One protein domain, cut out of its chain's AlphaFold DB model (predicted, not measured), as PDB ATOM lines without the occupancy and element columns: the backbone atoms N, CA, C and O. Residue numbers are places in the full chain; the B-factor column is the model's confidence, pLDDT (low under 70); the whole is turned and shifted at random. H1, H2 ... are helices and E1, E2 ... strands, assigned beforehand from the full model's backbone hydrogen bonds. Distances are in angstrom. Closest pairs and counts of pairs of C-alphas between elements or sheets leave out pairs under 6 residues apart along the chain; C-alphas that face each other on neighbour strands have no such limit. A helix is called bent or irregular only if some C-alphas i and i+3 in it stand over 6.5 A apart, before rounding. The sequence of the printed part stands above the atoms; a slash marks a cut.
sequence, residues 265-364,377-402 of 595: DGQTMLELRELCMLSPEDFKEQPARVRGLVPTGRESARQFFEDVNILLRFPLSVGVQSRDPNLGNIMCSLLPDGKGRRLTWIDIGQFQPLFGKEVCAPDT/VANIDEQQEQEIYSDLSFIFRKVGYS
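Overview. This is residues 265 to 364 and 377 to 402 of the 595 residues of an uncharacterized protein of Fonsecaea nubica (UniProt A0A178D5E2). A small sheet of three strands, E1, E3 and E4, has one face covered by the long helix H4 and the short helix H1, and H5 packs on H1 beyond them, running back beside H4. At one end of the long axis is H2, with H3 between it and the sheet; toward the other, past the last turns of H4, the short strands E2 and E5 pair as a second small sheet. The 126 printed residues run E1 H1 H2 H3 H4 E2 E3 E4 E5 H5, five named helices and five named strands, of mixed class. Both sheets are antiparallel, the larger in the order E1 - E3 - E4. The whole is elongated, 54 by 30 by 25 A, and only just compact, close to loose, with a radius of gyration of the C-alphas of 16.1 A.

Along the chain. E1, residues 266 to 268, begins with C-alpha 266 at (50.196, -21.934, 41.284). H1 is residues 269 to 275, H2 280 to 285 and H3 288 to 292. H4, residues 298 to 317, is 27.9 A long, from C-alpha 298 at (32.454, -22.143, 28.804); it is only just irregular, with C-alphas 312 and 315 6.8 A apart. E2 is residues 320 to 322, E3 330 to 334 and E4 341 to 345, the last two 13.5 A each; E5 is 351 to 353. H5, residues 384 to 398, is 20.9 A long and ends with C-alpha 398 at (41.495, -31.393, 25.591).

Arrangement. E1 and E3 are antiparallel, with N 267 and O 332 2.9 A apart, within hydrogen-bond range. The hairpin E3 and E4 has N 331 and O 344 at 2.9 A. H4 is over E4 at a height over the sheet of 9.5 A, along the strands at 26 degrees on the local plane; their closest C-alphas, Leu 311 and Leu 343, are 6.8 A apart. H1, on the same face, has a height over the sheet of 6.6 A. H5 touches H1 with residues 391 to 395 alone, C-alphas of Arg 273 and Ile 395 closest at 6.0 A. H4 and H5 are close but not clearly touching, Ala 301 and Phe 396 having the closest C-alphas, 7.5 A, at a shallow tilt of 9 degrees, opposite ways. H3 only grazes the sheet with residues 289 to 292. H2 is close to but not clearly touching H1, the C-alphas of Leu 275 and Phe 283 being closest at 6.9 A. E2 and E5 are antiparallel, N 321 and O 352 at 2.8 A. Every O i to N i+4 pair is within hydrogen-bond range in H1 and H3; H2 has 1 of 2, H4 14 of 16, H5 10 of 11.

Size, cuts and confidence. The C-alphas farthest apart, of Glu 281 and Lys 357, are 55.1 A apart. Residues 365 to 376 are not printed, and C-alphas 364 and 377 are 17.6 A apart across the cut. Of the links printed whole, none is long. Mean pLDDT of the printed part is 77.0; residues 355 to 364, 377 to 384, 386, 397 and 399 to 402 are under 70.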
ATOM      1  N   ASP A 265      51.963 -19.206  44.554       88.88
ATOM      2  CA  ASP A 265      51.398 -20.571  44.651       88.88
ATOM      3  C   ASP A 265      50.450 -20.835  43.468       88.88
ATOM      4  O   ASP A 265      49.363 -20.259  43.364       88.88
ATOM      5  N   GLY A 266      50.881 -21.697  42.548       90.69
ATOM      6  CA  GLY A 266      50.196 -21.934  41.284       90.69
ATOM      7  C   GLY A 266      50.858 -23.021  40.439       90.69
ATOM      8  O   GLY A 266      51.618 -23.854  40.934       90.69
ATOM      9  N   GLN A 267      50.538 -23.015  39.149       90.62
ATOM     10  CA  GLN A 267      51.193 -23.812  38.113       90.62
ATOM     11  C   GLN A 267      51.480 -22.913  36.914       90.62
ATOM     12  O   GLN A 267      50.632 -22.098  36.540       90.62
ATOM     13  N   THR A 268      52.653 -23.054  36.306       91.00
ATOM     14  CA  THR A 268      52.981 -22.389  35.041       91.00
ATOM     15  C   THR A 268      51.969 -22.773  33.963       91.00
ATOM     16  O   THR A 268      51.344 -23.838  34.021       91.00
ATOM     17  N   MET A 269      51.778 -21.933  32.946       87.50
ATOM     18  CA  MET A 269      50.893 -22.301  31.837       87.50
ATOM     19  C   MET A 269      51.422 -23.520  31.058       87.50
ATOM     20  O   MET A 269      50.624 -24.255  30.476       87.50
ATOM     21  N   LEU A 270      52.733 -23.788  31.122       87.00
ATOM     22  CA  LEU A 270      53.346 -25.019  30.626       87.00
ATOM     23  C   LEU A 270      52.938 -26.248  31.461       87.00
ATOM     24  O   LEU A 270      52.448 -27.222  30.893       87.00
ATOM     25  N   GLU A 271      53.023 -26.193  32.794       88.00
ATOM     26  CA  GLU A 271      52.503 -27.263  33.666       88.00
ATOM     27  C   GLU A 271      50.991 -27.474  33.454       88.00
ATOM     28  O   GLU A 271      50.532 -28.611  33.380       88.00
ATOM     29  N   LEU A 272      50.196 -26.409  33.277       86.69
ATOM     30  CA  LEU A 272      48.761 -26.532  32.963       86.69
ATOM     31  C   LEU A 272      48.496 -27.232  31.626       86.69
ATOM     32  O   LEU A 272      47.527 -27.990  31.508       86.69
ATOM     33  N   ARG A 273      49.348 -27.005  30.624       83.31
ATOM     34  CA  ARG A 273      49.299 -27.708  29.340       83.31
ATOM     35  C   ARG A 273      49.598 -29.194  29.523       83.31
ATOM     36  O   ARG A 273      48.846 -30.021  29.010       83.31
ATOM     37  N   GLU A 274      50.640 -29.534  30.280       86.38
ATOM     38  CA  GLU A 274      51.027 -30.915  30.601       86.38
ATOM     39  C   GLU A 274      49.951 -31.643  31.425       86.38
ATOM     40  O   GLU A 274      49.570 -32.766  31.089       86.38
ATOM     41  N   LEU A 275      49.339 -30.972  32.405       84.94
ATOM     42  CA  LEU A 275      48.179 -31.463  33.157       84.94
ATOM     43  C   LEU A 275      46.976 -31.788  32.250       84.94
ATOM     44  O   LEU A 275      46.230 -32.722  32.539       84.94
ATOM     45  N   CYS A 276      46.806 -31.076  31.131       79.06
ATOM     46  CA  CYS A 276      45.783 -31.370  30.116       79.06
ATOM     47  C   CYS A 276      46.190 -32.477  29.117       79.06
ATOM     48  O   CYS A 276      45.394 -32.847  28.246       79.06
ATOM     49  N   MET A 277      47.408 -33.024  29.215       81.38
ATOM     50  CA  MET A 277      47.857 -34.193  28.446       81.38
ATOM     51  C   MET A 277      47.664 -35.523  29.182       81.38
ATOM     52  O   MET A 277      47.593 -36.550  28.504       81.38
ATOM     53  N   LEU A 278      47.531 -35.493  30.514       80.81
ATOM     54  CA  LEU A 278      47.267 -36.651  31.377       80.81
ATOM     55  C   LEU A 278      46.023 -37.453  30.956       80.81
ATOM     56  O   LEU A 278      45.111 -36.931  30.303       80.81
ATOM     57  N   SER A 279      45.949 -38.726  31.369       81.50
ATOM     58  CA  SER A 279      44.713 -39.493  31.200       81.50
ATOM     59  C   SER A 279      43.600 -38.946  32.111       81.50
ATOM     60  O   SER A 279      43.877 -38.270  33.110       81.50
ATOM     61  N   PRO A 280      42.319 -39.247  31.823       82.12
ATOM     62  CA  PRO A 280      41.222 -38.871  32.707       82.12
ATOM     63  C   PRO A 280      41.359 -39.461  34.113       82.12
ATOM     64  O   PRO A 280      40.687 -38.980  35.021       82.12
ATOM     65  N   GLU A 281      42.155 -40.510  34.301       85.19
ATOM     66  CA  GLU A 281      42.406 -41.178  35.573       85.19
ATOM     67  C   GLU A 281      43.489 -40.414  36.347       85.19
ATOM     68  O   GLU A 281      43.172 -39.844  37.393       85.19
ATOM     69  N   ASP A 282      44.691 -40.261  35.779       87.19
ATOM     70  CA  ASP A 282      45.804 -39.526  36.411       87.19
ATOM     71  C   ASP A 282      45.418 -38.069  36.721       87.19
ATOM     72  O   ASP A 282      45.800 -37.516  37.752       87.19
ATOM     73  N   PHE A 283      44.601 -37.440  35.863       85.12
ATOM     74  CA  PHE A 283      44.085 -36.094  36.113       85.12
ATOM     75  C   PHE A 283      43.177 -36.033  37.352       85.12
ATOM     76  O   PHE A 283      43.226 -35.049  38.087       85.12
ATOM     77  N   LYS A 284      42.360 -37.062  37.636       85.19
ATOM     78  CA  LYS A 284      41.506 -37.096  38.846       85.19
ATOM     79  C   LYS A 284      42.340 -37.200  40.124       85.19
ATOM     80  O   LYS A 284      41.933 -36.630  41.142       85.19
ATOM     81  N   GLU A 285      43.472 -37.899  40.065       90.50
ATOM     82  CA  GLU A 285      44.406 -38.051  41.187       90.50
ATOM     83  C   GLU A 285      45.124 -36.737  41.531       90.50
ATOM     84  O   GLU A 285      45.489 -36.522  42.689       90.50
ATOM     85  N   GLN A 286      45.228 -35.799  40.579       88.62
ATOM     86  CA  GLN A 286      45.798 -34.476  40.839       88.62
ATOM     87  C   GLN A 286      45.050 -33.723  41.959       88.62
ATOM     88  O   GLN A 286      43.810 -33.789  42.042       88.62
ATOM     89  N   PRO A 287      45.765 -32.948  42.803       89.00
ATOM     90  CA  PRO A 287      45.161 -32.189  43.892       89.00
ATOM     91  C   PRO A 287      44.029 -31.275  43.415       89.00
ATOM     92  O   PRO A 287      44.134 -30.613  42.383       89.00
ATOM     93  N   ALA A 288      42.959 -31.162  44.208       85.19
ATOM     94  CA  ALA A 288      41.786 -30.364  43.837       85.19
ATOM     95  C   ALA A 288      42.120 -28.888  43.522       85.19
ATOM     96  O   ALA A 288      41.491 -28.304  42.642       85.19
ATOM     97  N   ARG A 289      43.144 -28.313  44.178       85.00
ATOM     98  CA  ARG A 289      43.658 -26.963  43.874       85.00
ATOM     99  C   ARG A 289      44.243 -26.853  42.459       85.00
ATOM    100  O   ARG A 289      43.920 -25.911  41.751       85.00
ATOM    101  N   VAL A 290      45.013 -27.856  42.027       85.06
ATOM    102  CA  VAL A 290      45.625 -27.928  40.689       85.06
ATOM    103  C   VAL A 290      44.536 -28.096  39.630       85.06
ATOM    104  O   VAL A 290      44.472 -27.326  38.676       85.06
ATOM    105  N   ARG A 291      43.588 -29.018  39.849       85.50
ATOM    106  CA  ARG A 291      42.431 -29.194  38.956       85.50
ATOM    107  C   ARG A 291      41.552 -27.943  38.823       85.50
ATOM    108  O   ARG A 291      40.952 -27.751  37.773       85.50
ATOM    109  N   GLY A 292      41.476 -27.091  39.850       85.38
ATOM    110  CA  GLY A 292      40.722 -25.829  39.814       85.38
ATOM    111  C   GLY A 292      41.313 -24.756  38.885       85.38
ATOM    112  O   GLY A 292      40.583 -23.888  38.392       85.38
ATOM    113  N   LEU A 293      42.615 -24.832  38.589       87.25
ATOM    114  CA  LEU A 293      43.277 -23.951  37.622       87.25
ATOM    115  C   LEU A 293      42.817 -24.227  36.179       87.25
ATOM    116  O   LEU A 293      42.893 -23.344  35.330       87.25
ATOM    117  N   VAL A 294      42.279 -25.416  35.901       84.06
ATOM    118  CA  VAL A 294      41.784 -25.792  34.573       84.06
ATOM    119  C   VAL A 294      40.350 -25.262  34.357       84.06
ATOM    120  O   VAL A 294      39.486 -25.439  35.221       84.06
ATOM    121  N   PRO A 295      40.040 -24.597  33.227       79.38
ATOM    122  CA  PRO A 295      38.692 -24.110  32.932       79.38
ATOM    123  C   PRO A 295      37.746 -25.218  32.458       79.38
ATOM    124  O   PRO A 295      37.908 -25.763  31.371       79.38
ATOM    125  N   THR A 296      36.698 -25.493  33.240       76.31
ATOM    126  CA  THR A 296      35.738 -26.599  33.027       76.31
ATOM    127  C   THR A 296      34.341 -26.178  32.543       76.31
ATOM    128  O   THR A 296      33.572 -27.030  32.104       76.31
ATOM    129  N   GLY A 297      33.996 -24.885  32.603       72.38
ATOM    130  CA  GLY A 297      32.775 -24.316  32.007       72.38
ATOM    131  C   GLY A 297      33.080 -23.214  30.985       72.38
ATOM    132  O   GLY A 297      34.068 -22.493  31.146       72.38
ATOM    133  N   ARG A 298      32.226 -23.047  29.958       72.00
ATOM    134  CA  ARG A 298      32.454 -22.143  28.804       72.00
ATOM    135  C   ARG A 298      32.807 -20.718  29.232       72.00
ATOM    136  O   ARG A 298      33.734 -20.119  28.697       72.00
ATOM    137  N   GLU A 299      32.101 -20.203  30.226       77.88
ATOM    138  CA  GLU A 299      32.279 -18.870  30.796       77.88
ATOM    139  C   GLU A 299      33.650 -18.751  31.484       77.88
ATOM    140  O   GLU A 299      34.338 -17.748  31.325       77.88
ATOM    141  N   SER A 300      34.106 -19.812  32.162       79.69
ATOM    142  CA  SER A 300      35.423 -19.867  32.815       79.69
ATOM    143  C   SER A 300      36.598 -20.027  31.842       79.69
ATOM    144  O   SER A 300      37.723 -19.696  32.212       79.69
ATOM    145  N   ALA A 301      36.348 -20.537  30.628       76.50
ATOM    146  CA  ALA A 301      37.314 -20.578  29.530       76.50
ATOM    147  C   ALA A 301      37.369 -19.241  28.782       76.50
ATOM    148  O   ALA A 301      38.459 -18.768  28.471       76.50
ATOM    149  N   ARG A 302      36.212 -18.591  28.569       76.12
ATOM    150  CA  ARG A 302      36.154 -17.219  28.051       76.12
ATOM    151  C   ARG A 302      36.896 -16.254  28.973       76.12
ATOM    152  O   ARG A 302      37.752 -15.531  28.482       76.12
ATOM    153  N   GLN A 303      36.626 -16.298  30.280       82.38
ATOM    154  CA  GLN A 303      37.340 -15.467  31.252       82.38
ATOM    155  C   GLN A 303      38.848 -15.732  31.189       82.38
ATOM    156  O   GLN A 303      39.602 -14.798  30.982       82.38
ATOM    157  N   PHE A 304      39.281 -16.999  31.231       84.75
ATOM    158  CA  PHE A 304      40.706 -17.352  31.154       84.75
ATOM    159  C   PHE A 304      41.393 -16.830  29.880       84.75
ATOM    160  O   PHE A 304      42.536 -16.388  29.919       84.75
ATOM    161  N   PHE A 305      40.690 -16.834  28.746       79.81
ATOM    162  CA  PHE A 305      41.186 -16.263  27.497       79.81
ATOM    163  C   PHE A 305      41.273 -14.727  27.537       79.81
ATOM    164  O   PHE A 305      42.219 -14.142  27.009       79.81
ATOM    165  N   GLU A 306      40.302 -14.064  28.163       79.44
ATOM    166  CA  GLU A 306      40.319 -12.615  28.389       79.44
ATOM    167  C   GLU A 306      41.430 -12.222  29.387       79.44
ATOM    168  O   GLU A 306      42.151 -11.259  29.126       79.44
ATOM    169  N   ASP A 307      41.674 -13.029  30.426       86.38
ATOM    170  CA  ASP A 307      42.779 -12.880  31.385       86.38
ATOM    171  C   ASP A 307      44.151 -12.949  30.678       86.38
ATOM    172  O   ASP A 307      45.010 -12.096  30.909       86.38
ATOM    173  N   VAL A 308      44.351 -13.914  29.765       84.50
ATOM    174  CA  VAL A 308      45.574 -14.013  28.936       84.50
ATOM    175  C   VAL A 308      45.740 -12.787  28.036       84.50
ATOM    176  O   VAL A 308      46.843 -12.251  27.920       84.50
ATOM    177  N   ASN A 309      44.661 -12.318  27.400       77.69
ATOM    178  CA  ASN A 309      44.727 -11.112  26.571       77.69
ATOM    179  C   ASN A 309      45.165  -9.900  27.408       77.69
ATOM    180  O   ASN A 309      45.985  -9.118  26.937       77.69
ATOM    181  N   ILE A 310      44.661  -9.751  28.636       81.88
ATOM    182  CA  ILE A 310      45.052  -8.668  29.551       81.88
ATOM    183  C   ILE A 310      46.534  -8.788  29.943       81.88
ATOM    184  O   ILE A 310      47.272  -7.812  29.810       81.88
ATOM    185  N   LEU A 311      46.983  -9.981  30.350       88.88
ATOM    186  CA  LEU A 311      48.369 -10.268  30.743       88.88
ATOM    187  C   LEU A 311      49.390  -9.880  29.659       88.88
ATOM    188  O   LEU A 311      50.369  -9.193  29.947       88.88
ATOM    189  N   LEU A 312      49.163 -10.321  28.419       81.12
ATOM    190  CA  LEU A 312      50.093 -10.101  27.303       81.12
ATOM    191  C   LEU A 312      50.057  -8.655  26.788       81.12
ATOM    192  O   LEU A 312      51.046  -8.149  26.267       81.12
ATOM    193  N   ARG A 313      48.931  -7.954  26.972       77.44
ATOM    194  CA  ARG A 313      48.793  -6.531  26.623       77.44
ATOM    195  C   ARG A 313      49.396  -5.593  27.664       77.44
ATOM    196  O   ARG A 313      49.642  -4.438  27.323       77.44
ATOM    197  N   PHE A 314      49.609  -6.052  28.898       84.12
ATOM    198  CA  PHE A 314      50.108  -5.212  29.986       84.12
ATOM    199  C   PHE A 314      51.477  -4.565  29.692       84.12
ATOM    200  O   PHE A 314      51.557  -3.348  29.824       84.12
ATOM    201  N   PRO A 315      52.526  -5.278  29.224       81.38
ATOM    202  CA  PRO A 315      53.801  -4.637  28.892       81.38
ATOM    203  C   PRO A 315      53.610  -3.487  27.891       81.38
ATOM    204  O   PRO A 315      54.000  -2.347  28.151       81.38
ATOM    205  N   LEU A 316      52.890  -3.753  26.794       77.12
ATOM    206  CA  LEU A 316      52.633  -2.771  25.735       77.12
ATOM    207  C   LEU A 316      51.791  -1.576  26.215       77.12
ATOM    208  O   LEU A 316      51.873  -0.502  25.619       77.12
ATOM    209  N   SER A 317      50.972  -1.732  27.264       75.75
ATOM    210  CA  SER A 317      50.207  -0.624  27.852       75.75
ATOM    211  C   SER A 317      51.041   0.270  28.775       75.75
ATOM    212  O   SER A 317      50.661   1.422  28.979       75.75
ATOM    213  N   VAL A 318      52.192  -0.215  29.262       76.94
ATOM    214  CA  VAL A 318      53.156   0.539  30.086       76.94
ATOM    215  C   VAL A 318      54.431   0.943  29.328       76.94
ATOM    216  O   VAL A 318      55.417   1.345  29.945       76.94
ATOM    217  N   GLY A 319      54.422   0.875  27.991       74.31
ATOM    218  CA  GLY A 319      55.552   1.292  27.145       74.31
ATOM    219  C   GLY A 319      56.713   0.290  27.090       74.31
ATOM    220  O   GLY A 319      57.835   0.675  26.767       74.31
ATOM    221  N   VAL A 320      56.444  -0.977  27.410       79.56
ATOM    222  CA  VAL A 320      57.407  -2.085  27.484       79.56
ATOM    223  C   VAL A 320      57.006  -3.191  26.494       79.56
ATOM    224  O   VAL A 320      55.847  -3.316  26.112       79.56
ATOM    225  N   GLN A 321      57.951  -4.013  26.063       78.38
ATOM    226  CA  GLN A 321      57.737  -5.211  25.260       78.38
ATOM    227  C   GLN A 321      58.293  -6.416  26.019       78.38
ATOM    228  O   GLN A 321      59.437  -6.374  26.461       78.38
ATOM    229  N   SER A 322      57.517  -7.497  26.139       76.12
ATOM    230  CA  SER A 322      58.090  -8.805  26.481       76.12
ATOM    231  C   SER A 322      58.768  -9.368  25.231       76.12
ATOM    232  O   SER A 322      58.105  -9.466  24.196       76.12
ATOM    233  N   ARG A 323      60.068  -9.688  25.295       76.19
ATOM    234  CA  ARG A 323      60.785 -10.380  24.203       76.19
ATOM    235  C   ARG A 323      60.906 -11.903  24.407       76.19
ATOM    236  O   ARG A 323      61.359 -12.588  23.499       76.19
ATOM    237  N   ASP A 324      60.422 -12.415  25.543       77.06
ATOM    238  CA  ASP A 324      60.269 -13.850  25.846       77.06
ATOM    239  C   ASP A 324      58.883 -14.157  26.476       77.06
ATOM    240  O   ASP A 324      58.767 -14.509  27.660       77.06
ATOM    241  N   PRO A 325      57.774 -13.958  25.734       76.25
ATOM    242  CA  PRO A 325      56.447 -14.374  26.157       76.25
ATOM    243  C   PRO A 325      56.250 -15.889  25.946       76.25
ATOM    244  O   PRO A 325      55.467 -16.312  25.095       76.25
ATOM    245  N   ASN A 326      56.908 -16.709  26.774       80.38
ATOM    246  CA  ASN A 326      56.722 -18.165  26.813       80.38
ATOM    247  C   ASN A 326      55.803 -18.636  27.973       80.38
ATOM    248  O   ASN A 326      55.573 -17.928  28.954       80.38
ATOM    249  N   LEU A 327      55.267 -19.863  27.877       84.19
ATOM    250  CA  LEU A 327      54.314 -20.431  28.853       84.19
ATOM    251  C   LEU A 327      54.913 -20.804  30.224       84.19
ATOM    252  O   LEU A 327      54.159 -20.998  31.181       84.19
ATOM    253  N   GLY A 328      56.233 -20.953  30.321       85.75
ATOM    254  CA  GLY A 328      56.952 -21.143  31.583       85.75
ATOM    255  C   GLY A 328      57.045 -19.843  32.383       85.75
ATOM    256  O   GLY A 328      56.831 -19.860  33.591       85.75
ATOM    257  N   ASN A 329      57.232 -18.707  31.705       87.81
ATOM    258  CA  ASN A 329      57.331 -17.375  32.321       87.81
ATOM    259  C   ASN A 329      55.999 -16.853  32.899       87.81
ATOM    260  O   ASN A 329      55.968 -15.778  33.505       87.81
ATOM    261  N   ILE A 330      54.894 -17.592  32.737       91.06
ATOM    262  CA  ILE A 330      53.554 -17.205  33.192       91.06
ATOM    263  C   ILE A 330      53.024 -18.217  34.210       91.06
ATOM    264  O   ILE A 330      52.671 -19.344  33.863       91.06
ATOM    265  N   MET A 331      52.872 -17.783  35.461       93.31
ATOM    266  CA  MET A 331      52.221 -18.550  36.522       93.31
ATOM    267  C   MET A 331      50.706 -18.321  36.522       93.31
ATOM    268  O   MET A 331      50.236 -17.185  36.460       93.31
ATOM    269  N   CYS A 332      49.936 -19.396  36.668       93.81
ATOM    270  CA  CYS A 332      48.502 -19.378  36.923       93.81
ATOM    271  C   CYS A 332      48.223 -19.816  38.367       93.81
ATOM    272  O   CYS A 332      48.535 -20.937  38.770       93.81
ATOM    273  N   SER A 333      47.611 -18.927  39.144       93.12
ATOM    274  CA  SER A 333      47.253 -19.127  40.553       93.12
ATOM    275  C   SER A 333      45.738 -19.034  40.755       93.12
ATOM    276  O   SER A 333      45.024 -18.466  39.925       93.12
ATOM    277  N   LEU A 334      45.223 -19.587  41.858       89.56
ATOM    278  CA  LEU A 334      43.845 -19.329  42.295       89.56
ATOM    279  C   LEU A 334      43.782 -17.994  43.046       89.56
ATOM    280  O   LEU A 334      44.700 -17.650  43.789       89.56
ATOM    281  N   LEU A 335      42.679 -17.255  42.899       85.88
ATOM    282  CA  LEU A 335      42.451 -16.063  43.721       85.88
ATOM    283  C   LEU A 335      42.259 -16.446  45.206       85.88
ATOM    284  O   LEU A 335      41.704 -17.514  45.480       85.88
ATOM    285  N   PRO A 336      42.648 -15.591  46.179       80.00
ATOM    286  CA  PRO A 336      42.593 -15.930  47.611       80.00
ATOM    287  C   PRO A 336      41.196 -16.245  48.171       80.00
ATOM    288  O   PRO A 336      41.086 -16.855  49.230       80.00
ATOM    289  N   ASP A 337      40.124 -15.842  47.483       78.38
ATOM    290  CA  ASP A 337      38.737 -16.169  47.839       78.38
ATOM    291  C   ASP A 337      38.219 -17.463  47.172       78.38
ATOM    292  O   ASP A 337      37.067 -17.856  47.379       78.38
ATOM    293  N   GLY A 338      39.061 -18.114  46.363       72.25
ATOM    294  CA  GLY A 338      38.763 -19.312  45.583       72.25
ATOM    295  C   GLY A 338      37.920 -19.082  44.322       72.25
ATOM    296  O   GLY A 338      37.536 -20.064  43.685       72.25
ATOM    297  N   LYS A 339      37.595 -17.835  43.942       72.94
ATOM    298  CA  LYS A 339      36.615 -17.532  42.878       72.94
ATOM    299  C   LYS A 339      37.250 -16.954  41.622       72.94
ATOM    300  O   LYS A 339      36.938 -15.851  41.182       72.94
ATOM    301  N   GLY A 340      38.105 -17.753  41.005       81.25
ATOM    302  CA  GLY A 340      38.756 -17.414  39.747       81.25
ATOM    303  C   GLY A 340      40.254 -17.627  39.830       81.25
ATOM    304  O   GLY A 340      40.758 -18.299  40.733       81.25
ATOM    305  N   ARG A 341      40.952 -17.072  38.846       89.19
ATOM    306  CA  ARG A 341      42.382 -17.280  38.639       89.19
ATOM    307  C   ARG A 341      43.081 -15.937  38.507       89.19
ATOM    308  O   ARG A 341      42.447 -14.930  38.204       89.19
ATOM    309  N   ARG A 342      44.389 -15.941  38.723       91.56
ATOM    310  CA  ARG A 342      45.278 -14.832  38.398       91.56
ATOM    311  C   ARG A 342      46.443 -15.380  37.591       91.56
ATOM    312  O   ARG A 342      47.114 -16.313  38.031       91.56
ATOM    313  N   LEU A 343      46.666 -14.778  36.429       93.94
ATOM    314  CA  LEU A 343      47.891 -14.953  35.661       93.94
ATOM    315  C   LEU A 343      48.925 -13.929  36.125       93.94
ATOM    316  O   LEU A 343      48.570 -12.818  36.527       93.94
ATOM    317  N   THR A 344      50.197 -14.307  36.132       94.44
ATOM    318  CA  THR A 344      51.285 -13.460  36.634       94.44
ATOM    319  C   THR A 344      52.583 -13.802  35.916       94.44
ATOM    320  O   THR A 344      52.977 -14.967  35.890       94.44
ATOM    321  N   TRP A 345      53.247 -12.795  35.352       93.38
ATOM    322  CA  TRP A 345      54.616 -12.909  34.851       93.38
ATOM    323  C   TRP A 345      55.567 -13.193  36.016       93.38
ATOM    324  O   TRP A 345      55.630 -12.399  36.957       93.38
ATOM    325  N   ILE A 346      56.269 -14.325  35.971       91.44
ATOM    326  CA  ILE A 346      57.254 -14.743  36.987       91.44
ATOM    327  C   ILE A 346      58.705 -14.632  36.513       91.44
ATOM    328  O   ILE A 346      59.613 -14.704  37.336       91.44
ATOM    329  N   ASP A 347      58.915 -14.426  35.213       88.44
ATOM    330  CA  ASP A 347      60.171 -13.930  34.663       88.44
ATOM    331  C   ASP A 347      59.866 -12.674  33.833       88.44
ATOM    332  O   ASP A 347      58.891 -12.644  33.077       88.44
ATOM    333  N   ILE A 348      60.668 -11.628  34.030       87.69
ATOM    334  CA  ILE A 348      60.608 -10.362  33.288       87.69
ATOM    335  C   ILE A 348      61.987  -9.922  32.785       87.69
ATOM    336  O   ILE A 348      62.116  -8.816  32.272       87.69
ATOM    337  N   GLY A 349      63.028 -10.749  32.905       83.44
ATOM    338  CA  GLY A 349      64.397 -10.328  32.598       83.44
ATOM    339  C   GLY A 349      64.684 -10.076  31.110       83.44
ATOM    340  O   GLY A 349      65.775  -9.624  30.787       83.44
ATOM    341  N   GLN A 350      63.715 -10.331  30.219       81.38
ATOM    342  CA  GLN A 350      63.723  -9.915  28.805       81.38
ATOM    343  C   GLN A 350      62.606  -8.898  28.467       81.38
ATOM    344  O   GLN A 350      62.188  -8.765  27.311       81.38
ATOM    345  N   PHE A 351      62.069  -8.188  29.466       84.88
ATOM    346  CA  PHE A 351      61.152  -7.064  29.256       84.88
ATOM    347  C   PHE A 351      61.947  -5.799  28.940       84.88
ATOM    348  O   PHE A 351      62.813  -5.407  29.709       84.88
ATOM    349  N   GLN A 352      61.624  -5.102  27.851       79.31
ATOM    350  CA  GLN A 352      62.383  -3.919  27.438       79.31
ATOM    351  C   GLN A 352      61.522  -2.709  27.076       79.31
ATOM    352  O   GLN A 352      60.406  -2.879  26.584       79.31
ATOM    353  N   PRO A 353      62.035  -1.476  27.240       75.06
ATOM    354  CA  PRO A 353      61.388  -0.267  26.734       75.06
ATOM    355  C   PRO A 353      61.067  -0.308  25.231       75.06
ATOM    356  O   PRO A 353      61.847  -0.809  24.423       75.06
ATOM    357  N   LEU A 354      59.947   0.302  24.835       70.94
ATOM    358  CA  LEU A 354      59.600   0.527  23.430       70.94
ATOM    359  C   LEU A 354      60.272   1.796  22.879       70.94
ATOM    360  O   LEU A 354      59.881   2.921  23.196       70.94
ATOM    361  N   PHE A 355      61.233   1.616  21.975       56.28
ATOM    362  CA  PHE A 355      61.957   2.706  21.315       56.28
ATOM    363  C   PHE A 355      61.166   3.296  20.141       56.28
ATOM    364  O   PHE A 355      61.368   2.946  18.980       56.28
ATOM    365  N   GLY A 356      60.251   4.222  20.436       50.12
ATOM    366  CA  GLY A 356      59.439   4.888  19.418       50.12
ATOM    367  C   GLY A 356      59.029   6.306  19.805       50.12
ATOM    368  O   GLY A 356      58.556   6.544  20.913       50.12
ATOM    369  N   LYS A 357      59.131   7.249  18.854       39.88
ATOM    370  CA  LYS A 357      58.861   8.696  19.046       39.88
ATOM    371  C   LYS A 357      57.473   9.052  19.607       39.88
ATOM    372  O   LYS A 357      57.275  10.195  20.004       39.88
ATOM    373  N   GLU A 358      56.533   8.110  19.624       39.19
ATOM    374  CA  GLU A 358      55.165   8.290  20.131       39.19
ATOM    375  C   GLU A 358      54.892   7.539  21.453       39.19
ATOM    376  O   GLU A 358      53.813   7.702  22.018       39.19
ATOM    377  N   VAL A 359      55.833   6.716  21.951       42.31
ATOM    378  CA  VAL A 359      55.616   5.792  23.092       42.31
ATOM    379  C   VAL A 359      56.744   5.834  24.144       42.31
ATOM    380  O   VAL A 359      56.646   5.161  25.165       42.31
ATOM    381  N   CYS A 360      57.786   6.659  23.973       44.44
ATOM    382  CA  CYS A 360      58.807   6.857  25.011       44.44
ATOM    383  C   CYS A 360      58.201   7.431  26.310       44.44
ATOM    384  O   CYS A 360      58.001   8.643  26.433       44.44
ATOM    385  N   ALA A 361      57.966   6.573  27.304       51.94
ATOM    386  CA  ALA A 361      57.792   6.997  28.688       51.94
ATOM    387  C   ALA A 361      59.114   7.640  29.166       51.94
ATOM    388  O   ALA A 361      60.158   7.011  29.018       51.94
ATOM    389  N   PRO A 362      59.125   8.867  29.729       49.38
ATOM    390  CA  PRO A 362      60.379   9.560  30.059       49.38
ATOM    391  C   PRO A 362      61.313   8.772  30.989       49.38
ATOM    392  O   PRO A 362      62.531   8.889  30.888       49.38
ATOM    393  N   ASP A 363      60.732   7.944  31.859       58.59
ATOM    394  CA  ASP A 363      61.442   7.144  32.853       58.59
ATOM    395  C   ASP A 363      62.236   5.971  32.252       58.59
ATOM    396  O   ASP A 363      63.199   5.517  32.869       58.59
ATOM    397  N   THR A 364      61.872   5.467  31.064       58.53
ATOM    398  CA  THR A 364      62.521   4.270  30.499       58.53
ATOM    399  C   THR A 364      63.891   4.542  29.884       58.53
ATOM    400  O   THR A 364      64.672   3.611  29.709       58.53
ATOM    401  N   VAL A 377      68.359  -8.581  20.917       50.47
ATOM    402  CA  VAL A 377      68.078  -8.248  19.509       50.47
ATOM    403  C   VAL A 377      67.033  -9.205  18.912       50.47
ATOM    404  O   VAL A 377      67.324 -10.039  18.062       50.47
ATOM    405  N   ALA A 378      65.780  -9.089  19.361       49.06
ATOM    406  CA  ALA A 378      64.649  -9.873  18.842       49.06
ATOM    407  C   ALA A 378      63.521  -8.973  18.309       49.06
ATOM    408  O   ALA A 378      63.120  -8.019  18.971       49.06
ATOM    409  N   ASN A 379      62.989  -9.255  17.117       45.28
ATOM    410  CA  ASN A 379      61.907  -8.465  16.505       45.28
ATOM    411  C   ASN A 379      60.603  -8.472  17.336       45.28
ATOM    412  O   ASN A 379      60.509  -9.145  18.359       45.28
ATOM    413  N   ILE A 380      59.582  -7.709  16.909       50.72
ATOM    414  CA  ILE A 380      58.242  -7.776  17.523       50.72
ATOM    415  C   ILE A 380      57.786  -9.232  17.495       50.72
ATOM    416  O   ILE A 380      57.558  -9.789  16.419       50.72
ATOM    417  N   ASP A 381      57.668  -9.833  18.676       57.69
ATOM    418  CA  ASP A 381      57.434 -11.262  18.812       57.69
ATOM    419  C   ASP A 381      55.951 -11.613  18.637       57.69
ATOM    420  O   ASP A 381      55.259 -12.107  19.520       57.69
ATOM    421  N   GLU A 382      55.461 -11.355  17.428       60.00
ATOM    422  CA  GLU A 382      54.194 -11.882  16.940       60.00
ATOM    423  C   GLU A 382      54.198 -13.439  16.982       60.00
ATOM    424  O   GLU A 382      53.123 -14.038  17.010       60.00
ATOM    425  N   GLN A 383      55.357 -14.127  17.038       63.31
ATOM    426  CA  GLN A 383      55.424 -15.594  16.961       63.31
ATOM    427  C   GLN A 383      55.210 -16.328  18.297       63.31
ATOM    428  O   GLN A 383      54.305 -17.162  18.336       63.31
ATOM    429  N   GLN A 384      55.947 -16.069  19.384       67.81
ATOM    430  CA  GLN A 384      55.673 -16.801  20.640       67.81
ATOM    431  C   GLN A 384      54.322 -16.358  21.232       67.81
ATOM    432  O   GLN A 384      53.561 -17.188  21.737       67.81
ATOM    433  N   GLU A 385      53.919 -15.090  21.024       70.25
ATOM    434  CA  GLU A 385      52.540 -14.646  21.291       70.25
ATOM    435  C   GLU A 385      51.519 -15.506  20.514       70.25
ATOM    436  O   GLU A 385      50.395 -15.708  20.977       70.25
ATOM    437  N   GLN A 386      51.859 -16.037  19.337       67.88
ATOM    438  CA  GLN A 386      50.999 -16.953  18.587       67.88
ATOM    439  C   GLN A 386      51.035 -18.388  19.140       67.88
ATOM    440  O   GLN A 386      49.973 -18.996  19.302       67.88
ATOM    441  N   GLU A 387      52.212 -18.896  19.504       71.44
ATOM    442  CA  GLU A 387      52.408 -20.234  20.085       71.44
ATOM    443  C   GLU A 387      51.624 -20.409  21.406       71.44
ATOM    444  O   GLU A 387      50.896 -21.396  21.556       71.44
ATOM    445  N   ILE A 388      51.613 -19.392  22.286       75.50
ATOM    446  CA  ILE A 388      50.779 -19.361  23.509       75.50
ATOM    447  C   ILE A 388      49.296 -19.668  23.218       75.50
ATOM    448  O   ILE A 388      48.631 -20.372  23.985       75.50
ATOM    449  N   TYR A 389      48.740 -19.139  22.123       73.50
ATOM    450  CA  TYR A 389      47.310 -19.276  21.815       73.50
ATOM    451  C   TYR A 389      46.984 -20.583  21.101       73.50
ATOM    452  O   TYR A 389      45.862 -21.089  21.247       73.50
ATOM    453  N   SER A 390      47.957 -21.156  20.395       70.25
ATOM    454  CA  SER A 390      47.882 -22.530  19.911       70.25
ATOM    455  C   SER A 390      47.731 -23.495  21.093       70.25
ATOM    456  O   SER A 390      46.766 -24.263  21.166       70.25
ATOM    457  N   ASP A 391      48.575 -23.339  22.113       75.75
ATOM    458  CA  ASP A 391      48.575 -24.187  23.305       75.75
ATOM    459  C   ASP A 391      47.366 -23.976  24.230       75.75
ATOM    460  O   ASP A 391      46.786 -24.950  24.722       75.75
ATOM    461  N   LEU A 392      46.878 -22.743  24.396       75.19
ATOM    462  CA  LEU A 392      45.578 -22.488  25.041       75.19
ATOM    463  C   LEU A 392      44.427 -23.206  24.331       75.19
ATOM    464  O   LEU A 392      43.478 -23.680  24.958       75.19
ATOM    465  N   SER A 393      44.515 -23.318  23.011       70.75
ATOM    466  CA  SER A 393      43.496 -23.963  22.188       70.75
ATOM    467  C   SER A 393      43.602 -25.482  22.221       70.75
ATOM    468  O   SER A 393      42.579 -26.168  22.174       70.75
ATOM    469  N   PHE A 394      44.812 -26.016  22.379       72.81
ATOM    470  CA  PHE A 394      45.043 -27.407  22.749       72.81
ATOM    471  C   PHE A 394      44.431 -27.726  24.123       72.81
ATOM    472  O   PHE A 394      43.635 -28.663  24.216       72.81
ATOM    473  N   ILE A 395      44.704 -26.908  25.151       70.50
ATOM    474  CA  ILE A 395      44.100 -27.012  26.493       70.50
ATOM    475  C   ILE A 395      42.569 -27.035  26.390       70.50
ATOM    476  O   ILE A 395      41.927 -27.966  26.882       70.50
ATOM    477  N   PHE A 396      41.966 -26.070  25.688       72.56
ATOM    478  CA  PHE A 396      40.511 -26.001  25.540       72.56
ATOM    479  C   PHE A 396      39.914 -27.207  24.791       72.56
ATOM    480  O   PHE A 396      38.902 -27.761  25.230       72.56
ATOM    481  N   ARG A 397      40.535 -27.664  23.694       69.19
ATOM    482  CA  ARG A 397      40.095 -28.880  22.982       69.19
ATOM    483  C   ARG A 397      40.198 -30.126  23.877       69.19
ATOM    484  O   ARG A 397      39.304 -30.969  23.841       69.19
ATOM    485  N   LYS A 398      41.257 -30.248  24.690       70.69
ATOM    486  CA  LYS A 398      41.495 -31.393  25.591       70.69
ATOM    487  C   LYS A 398      40.446 -31.530  26.692       70.69
ATOM    488  O   LYS A 398      40.019 -32.645  26.973       70.69
ATOM    489  N   VAL A 399      39.987 -30.419  27.268       67.19
ATOM    490  CA  VAL A 399      38.959 -30.421  28.330       67.19
ATOM    491  C   VAL A 399      37.518 -30.504  27.802       67.19
ATOM    492  O   VAL A 399      36.569 -30.445  28.581       67.19
ATOM    493  N   GLY A 400      37.339 -30.681  26.486       62.09
ATOM    494  CA  GLY A 400      36.050 -30.998  25.868       62.09
ATOM    495  C   GLY A 400      35.270 -29.818  25.281       62.09
ATOM    496  O   GLY A 400      34.097 -29.993  24.951       62.09
ATOM    497  N   TYR A 401      35.873 -28.633  25.109       63.69
ATOM    498  CA  TYR A 401      35.221 -27.569  24.335       63.69
ATOM    499  C   TYR A 401      35.197 -27.912  22.839       63.69
ATOM    500  O   TYR A 401      36.152 -28.461  22.289       63.69
ATOM    501  N   SER A 402      34.100 -27.562  22.164       61.75
ATOM    502  CA  SER A 402      33.983 -27.727  20.713       61.75
ATOM    503  C   SER A 402      34.917 -26.772  19.967       61.75
ATOM    504  O   SER A 402      35.151 -25.649  20.421       61.75
TER     505      SER A 402